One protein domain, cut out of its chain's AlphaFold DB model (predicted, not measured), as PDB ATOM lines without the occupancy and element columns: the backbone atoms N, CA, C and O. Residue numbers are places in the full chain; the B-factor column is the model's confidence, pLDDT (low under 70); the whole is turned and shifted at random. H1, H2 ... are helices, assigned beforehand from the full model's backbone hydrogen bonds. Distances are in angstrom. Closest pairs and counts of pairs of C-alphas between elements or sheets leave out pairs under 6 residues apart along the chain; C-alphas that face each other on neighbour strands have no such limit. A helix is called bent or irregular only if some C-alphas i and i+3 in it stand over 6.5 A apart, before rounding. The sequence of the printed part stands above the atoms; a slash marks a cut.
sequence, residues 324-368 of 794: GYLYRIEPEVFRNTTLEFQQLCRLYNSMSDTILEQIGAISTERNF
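Overview. This is residues 324 to 368 of the 794 residues of the protein "PAS domain S-box-containing protein" of Paenibacillus sp. CF384 (UniProt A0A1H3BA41). One long, straight helix, H2, makes the length of a rod, and the stretch before it, residues 324 to 334 with the one-turn helix H1 near its end, runs back alongside part of H2, so that the chain folds back on itself at residues 335 to 338. The last turns of H2, residues 360 to 368, stick out free at one end, and residues 335 to 341 stand free at the other. The printed part has 45 residues with two named helices, H1 then H2, and no named strand; the class is all helix. It is only just extended, close to loose, with a radius of gyration of the C-alphas of 14.1 A, and the C-alphas span 46 by 16 by 11 A.

Along the chain. The printed part begins at Gly 324, with its C-alpha at (55.515, -21.737, -39.459). H1 is residues 331 to 334, 5.6 A from first to last C-alpha, and begins at C-alpha 331 at (56.204, -19.940, -57.512). H2 is residues 339 to 368, 42.4 A from first to last C-alpha, and ends at C-alpha 368 at (42.784, -0.934, -29.249).

Arrangement. H1 and H2 touch, H2 with residues 341 to 346 alone; the closest C-alphas, those of Phe 334 and Gln 342, are 5.7 A apart. Their centres are 19.4 A apart. In H2 every O i to N i+4 pair is within hydrogen-bond range, while H1, with 4 residues, is too short for such a pair. Neither helix is bent.

Size, cuts and confidence. The two C-alphas farthest apart are those of Asn 336 and Phe 368, at 46.0 A. The first and last printed C-alphas, of Gly 324 and Phe 368, are 26.4 A apart. The printed part has no cut, and the link from H1 to H2 is tight, with 4 residues between them. The mean pLDDT of the printed part is 78.7, and residues 361 to 368 are under 70.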
ATOM      1  N   GLY A 324      54.695 -22.447 -38.475       82.75
ATOM      2  CA  GLY A 324      55.515 -21.737 -39.459       82.75
ATOM      3  C   GLY A 324      54.696 -20.893 -40.440       82.75
ATOM      4  O   GLY A 324      54.769 -21.118 -41.645       82.75
ATOM      5  N   TYR A 325      53.923 -19.920 -39.952       80.81
ATOM      6  CA  TYR A 325      53.001 -19.109 -40.775       80.81
ATOM      7  C   TYR A 325      53.690 -18.191 -41.807       80.81
ATOM      8  O   TYR A 325      53.058 -17.715 -42.750       80.81
ATOM      9  N   LEU A 326      54.997 -17.962 -41.665       81.81
ATOM     10  CA  LEU A 326      55.818 -17.214 -42.626       81.81
ATOM     11  C   LEU A 326      56.295 -18.070 -43.810       81.81
ATOM     12  O   LEU A 326      56.867 -17.542 -44.760       81.81
ATOM     13  N   TYR A 327      56.091 -19.389 -43.772       83.94
ATOM     14  CA  TYR A 327      56.538 -20.268 -44.844       83.94
ATOM     15  C   TYR A 327      55.758 -19.999 -46.138       83.94
ATOM     16  O   TYR A 327      54.523 -20.007 -46.153       83.94
ATOM     17  N   ARG A 328      56.478 -19.788 -47.243       83.50
ATOM     18  CA  ARG A 328      55.909 -19.579 -48.581       83.50
ATOM     19  C   ARG A 328      56.412 -20.645 -49.536       83.50
ATOM     20  O   ARG A 328      57.561 -21.074 -49.462       83.50
ATOM     21  N   ILE A 329      55.529 -21.071 -50.431       85.81
ATOM     22  CA  ILE A 329      55.902 -21.966 -51.521       85.81
ATOM     23  C   ILE A 329      56.370 -21.096 -52.687       85.81
ATOM     24  O   ILE A 329      55.629 -20.228 -53.155       85.81
ATOM     25  N   GLU A 330      57.603 -21.324 -53.139       83.12
ATOM     26  CA  GLU A 330      58.200 -20.592 -54.255       83.12
ATOM     27  C   GLU A 330      57.426 -20.848 -55.564       83.12
ATOM     28  O   GLU A 330      57.275 -22.006 -55.972       83.12
ATOM     29  N   PRO A 331      56.966 -19.794 -56.269       78.75
ATOM     30  CA  PRO A 331      56.204 -19.940 -57.512       78.75
ATOM     31  C   PRO A 331      56.969 -20.659 -58.631       78.75
ATOM     32  O   PRO A 331      56.356 -21.274 -59.505       78.75
ATOM     33  N   GLU A 332      58.305 -20.612 -58.612       78.25
ATOM     34  CA  GLU A 332      59.156 -21.237 -59.631       78.25
ATOM     35  C   GLU A 332      58.991 -22.758 -59.693       78.25
ATOM     36  O   GLU A 332      59.019 -23.344 -60.777       78.25
ATOM     37  N   VAL A 333      58.711 -23.389 -58.550       78.25
ATOM     38  CA  VAL A 333      58.493 -24.838 -58.434       78.25
ATOM     39  C   VAL A 333      57.270 -25.297 -59.248       78.25
ATOM     40  O   VAL A 333      57.215 -26.440 -59.704       78.25
ATOM     41  N   PHE A 334      56.313 -24.397 -59.497       82.00
ATOM     42  CA  PHE A 334      55.049 -24.670 -60.189       82.00
ATOM     43  C   PHE A 334      54.990 -24.066 -61.606       82.00
ATOM     44  O   PHE A 334      53.985 -24.185 -62.309       82.00
ATOM     45  N   ARG A 335      56.075 -23.447 -62.092       74.62
ATOM     46  CA  ARG A 335      56.082 -22.752 -63.395       74.62
ATOM     47  C   ARG A 335      55.803 -23.682 -64.583       74.62
ATOM     48  O   ARG A 335      55.147 -23.275 -65.533       74.62
ATOM     49  N   ASN A 336      56.242 -24.940 -64.492       77.44
ATOM     50  CA  ASN A 336      56.080 -25.964 -65.535       77.44
ATOM     51  C   ASN A 336      54.964 -26.988 -65.231       77.44
ATOM     52  O   ASN A 336      54.903 -28.046 -65.868       77.44
ATOM     53  N   THR A 337      54.114 -26.717 -64.234       77.81
ATOM     54  CA  THR A 337      52.984 -27.579 -63.844       77.81
ATOM     55  C   THR A 337      51.682 -27.105 -64.488       77.81
ATOM     56  O   THR A 337      51.653 -26.058 -65.129       77.81
ATOM     57  N   THR A 338      50.595 -27.866 -64.331       82.75
ATOM     58  CA  THR A 338      49.286 -27.457 -64.860       82.75
ATOM     59  C   THR A 338      48.747 -26.210 -64.151       82.75
ATOM     60  O   THR A 338      49.199 -25.852 -63.054       82.75
ATOM     61  N   LEU A 339      47.787 -25.540 -64.794       83.31
ATOM     62  CA  LEU A 339      47.208 -24.282 -64.319       83.31
ATOM     63  C   LEU A 339      46.556 -24.446 -62.936       83.31
ATOM     64  O   LEU A 339      46.685 -23.567 -62.086       83.31
ATOM     65  N   GLU A 340      45.933 -25.597 -62.681       84.12
ATOM     66  CA  GLU A 340      45.281 -25.929 -61.413       84.12
ATOM     67  C   GLU A 340      46.294 -25.973 -60.264       84.12
ATOM     68  O   GLU A 340      46.047 -25.432 -59.188       84.12
ATOM     69  N   PHE A 341      47.477 -26.558 -60.492       85.44
ATOM     70  CA  PHE A 341      48.540 -26.592 -59.485       85.44
ATOM     71  C   PHE A 341      49.131 -25.203 -59.221       85.44
ATOM     72  O   PHE A 341      49.459 -24.881 -58.078       85.44
ATOM     73  N   GLN A 342      49.220 -24.353 -60.246       85.06
ATOM     74  CA  GLN A 342      49.630 -22.959 -60.071       85.06
ATOM     75  C   GLN A 342      48.597 -22.161 -59.268       85.06
ATOM     76  O   GLN A 342      48.975 -21.385 -58.390       85.06
ATOM     77  N   GLN A 343      47.303 -22.358 -59.534       84.94
ATOM     78  CA  GLN A 343      46.219 -21.748 -58.762       84.94
ATOM     79  C   GLN A 343      46.242 -22.212 -57.303       84.94
ATOM     80  O   GLN A 343      46.189 -21.374 -56.407       84.94
ATOM     81  N   LEU A 344      46.417 -23.514 -57.052       87.25
ATOM     82  CA  LEU A 344      46.573 -24.075 -55.704       87.25
ATOM     83  C   LEU A 344      47.748 -23.451 -54.942       87.25
ATOM     84  O   LEU A 344      47.606 -23.127 -53.766       87.25
ATOM     85  N   CYS A 345      48.893 -23.245 -55.600       87.31
ATOM     86  CA  CYS A 345      50.043 -22.582 -54.984       87.31
ATOM     87  C   CYS A 345      49.735 -21.120 -54.615       87.31
ATOM     88  O   CYS A 345      50.086 -20.677 -53.520       87.31
ATOM     89  N   ARG A 346      49.067 -20.367 -55.505       85.50
ATOM     90  CA  ARG A 346      48.656 -18.980 -55.222       85.50
ATOM     91  C   ARG A 346      47.666 -18.920 -54.064       85.50
ATOM     92  O   ARG A 346      47.846 -18.108 -53.163       85.50
ATOM     93  N   LEU A 347      46.672 -19.808 -54.069       84.88
ATOM     94  CA  LEU A 347      45.659 -19.890 -53.023       84.88
ATOM     95  C   LEU A 347      46.287 -20.241 -51.670       84.88
ATOM     96  O   LEU A 347      45.978 -19.599 -50.675       84.88
ATOM     97  N   TYR A 348      47.222 -21.196 -51.641       88.81
ATOM     98  CA  TYR A 348      47.979 -21.532 -50.434       88.81
ATOM     99  C   TYR A 348      48.739 -20.318 -49.876       88.81
ATOM    100  O   TYR A 348      48.640 -20.034 -48.682       88.81
ATOM    101  N   ASN A 349      49.485 -19.596 -50.722       87.81
ATOM    102  CA  ASN A 349      50.253 -18.432 -50.275       87.81
ATOM    103  C   ASN A 349      49.318 -17.323 -49.757       87.81
ATOM    104  O   ASN A 349      49.552 -16.815 -48.665       87.81
ATOM    105  N   SER A 350      48.214 -17.051 -50.465       85.25
ATOM    106  CA  SER A 350      47.192 -16.081 -50.048       85.25
ATOM    107  C   SER A 350      46.533 -16.451 -48.715       85.25
ATOM    108  O   SER A 350      46.414 -15.599 -47.843       85.25
ATOM    109  N   MET A 351      46.183 -17.724 -48.498       83.88
ATOM    110  CA  MET A 351      45.663 -18.180 -47.201       83.88
ATOM    111  C   MET A 351      46.666 -17.947 -46.068       83.88
ATOM    112  O   MET A 351      46.278 -17.593 -44.956       83.88
ATOM    113  N   SER A 352      47.959 -18.154 -46.329       83.50
ATOM    114  CA  SER A 352      48.994 -17.912 -45.328       83.50
ATOM    115  C   SER A 352      49.174 -16.424 -45.012       83.50
ATOM    116  O   SER A 352      49.551 -16.110 -43.883       83.50
ATOM    117  N   ASP A 353      48.910 -15.531 -45.970       82.69
ATOM    118  CA  ASP A 353      48.875 -14.080 -45.749       82.69
ATOM    119  C   ASP A 353      47.672 -13.702 -44.873       82.69
ATOM    120  O   ASP A 353      47.852 -13.073 -43.833       82.69
ATOM    121  N   THR A 354      46.474 -14.205 -45.192       81.94
ATOM    122  CA  THR A 354      45.260 -13.954 -44.395       81.94
ATOM    123  C   THR A 354      45.405 -14.418 -42.944       81.94
ATOM    124  O   THR A 354      44.967 -13.730 -42.026       81.94
ATOM    125  N   ILE A 355      46.041 -15.570 -42.696       80.31
ATOM    126  CA  ILE A 355      46.280 -16.057 -41.325       80.31
ATOM    127  C   ILE A 355      47.224 -15.115 -40.559       80.31
ATOM    128  O   ILE A 355      46.983 -14.837 -39.385       80.31
ATOM    129  N   LEU A 356      48.286 -14.614 -41.200       78.81
ATOM    130  CA  LEU A 356      49.194 -13.647 -40.571       78.81
ATOM    131  C   LEU A 356      48.490 -12.319 -40.281       78.81
ATOM    132  O   LEU A 356      48.670 -11.766 -39.196       78.81
ATOM    133  N   GLU A 357      47.662 -11.841 -41.211       77.44
ATOM    134  CA  GLU A 357      46.835 -10.646 -41.024       77.44
ATOM    135  C   GLU A 357      45.858 -10.816 -39.859       77.44
ATOM    136  O   GLU A 357      45.759  -9.922 -39.023       77.44
ATOM    137  N   GLN A 358      45.199 -11.972 -39.728       75.50
ATOM    138  CA  GLN A 358      44.302 -12.256 -38.602       75.50
ATOM    139  C   GLN A 358      45.039 -12.300 -37.256       75.50
ATOM    140  O   GLN A 358      44.553 -11.742 -36.274       75.50
ATOM    141  N   ILE A 359      46.227 -12.915 -37.193       75.31
ATOM    142  CA  ILE A 359      47.050 -12.917 -35.971       75.31
ATOM    143  C   ILE A 359      47.475 -11.483 -35.607       75.31
ATOM    144  O   ILE A 359      47.396 -11.089 -34.440       75.31
ATOM    145  N   GLY A 360      47.876 -10.684 -36.604       71.00
ATOM    146  CA  GLY A 360      48.168  -9.259 -36.444       71.00
ATOM    147  C   GLY A 360      46.958  -8.473 -35.933       71.00
ATOM    148  O   GLY A 360      47.066  -7.742 -34.943       71.00
ATOM    149  N   ALA A 361      45.787  -8.677 -36.533       67.94
ATOM    150  CA  ALA A 361      44.537  -8.034 -36.148       67.94
ATOM    151  C   ALA A 361      44.182  -8.298 -34.678       67.94
ATOM    152  O   ALA A 361      43.916  -7.342 -33.958       67.94
ATOM    153  N   ILE A 362      44.307  -9.537 -34.187       69.38
ATOM    154  CA  ILE A 362      44.027  -9.887 -32.779       69.38
ATOM    155  C   ILE A 362      44.944  -9.122 -31.808       69.38
ATOM    156  O   ILE A 362      44.509  -8.631 -30.763       69.38
ATOM    157  N   SER A 363      46.234  -8.990 -32.134       62.88
ATOM    158  CA  SER A 363      47.168  -8.213 -31.303       62.88
ATOM    159  C   SER A 363      46.864  -6.709 -31.311       62.88
ATOM    160  O   SER A 363      46.997  -6.037 -30.287       62.88
ATOM    161  N   THR A 364      46.393  -6.201 -32.450       60.53
ATOM    162  CA  THR A 364      45.996  -4.802 -32.630       60.53
ATOM    163  C   THR A 364      44.689  -4.513 -31.889       60.53
ATOM    164  O   THR A 364      44.589  -3.501 -31.203       60.53
ATOM    165  N   GLU A 365      43.732  -5.443 -31.931       60.31
ATOM    166  CA  GLU A 365      42.462  -5.399 -31.202       60.31
ATOM    167  C   GLU A 365      42.691  -5.322 -29.685       60.31
ATOM    168  O   GLU A 365      42.084  -4.498 -29.004       60.31
ATOM    169  N   ARG A 366      43.644  -6.093 -29.142       60.62
ATOM    170  CA  ARG A 366      43.984  -6.042 -27.709       60.62
ATOM    171  C   ARG A 366      44.554  -4.685 -27.274       60.62
ATOM    172  O   ARG A 366      44.245  -4.214 -26.179       60.62
ATOM    173  N   ASN A 367      45.374  -4.056 -28.116       65.00
ATOM    174  CA  ASN A 367      45.899  -2.711 -27.858       65.00
ATOM    175  C   ASN A 367      44.803  -1.646 -28.009       65.00
ATOM    176  O   ASN A 367      44.705  -0.751 -27.176       65.00
ATOM    177  N   PHE A 368      43.934  -1.799 -29.010       65.19
ATOM    178  CA  PHE A 368      42.784  -0.934 -29.249       65.19
ATOM    179  C   PHE A 368      41.799  -0.933 -28.071       65.19
ATOM    180  O   PHE A 368      41.427   0.140 -27.607       65.19
TER     181      PHE A 368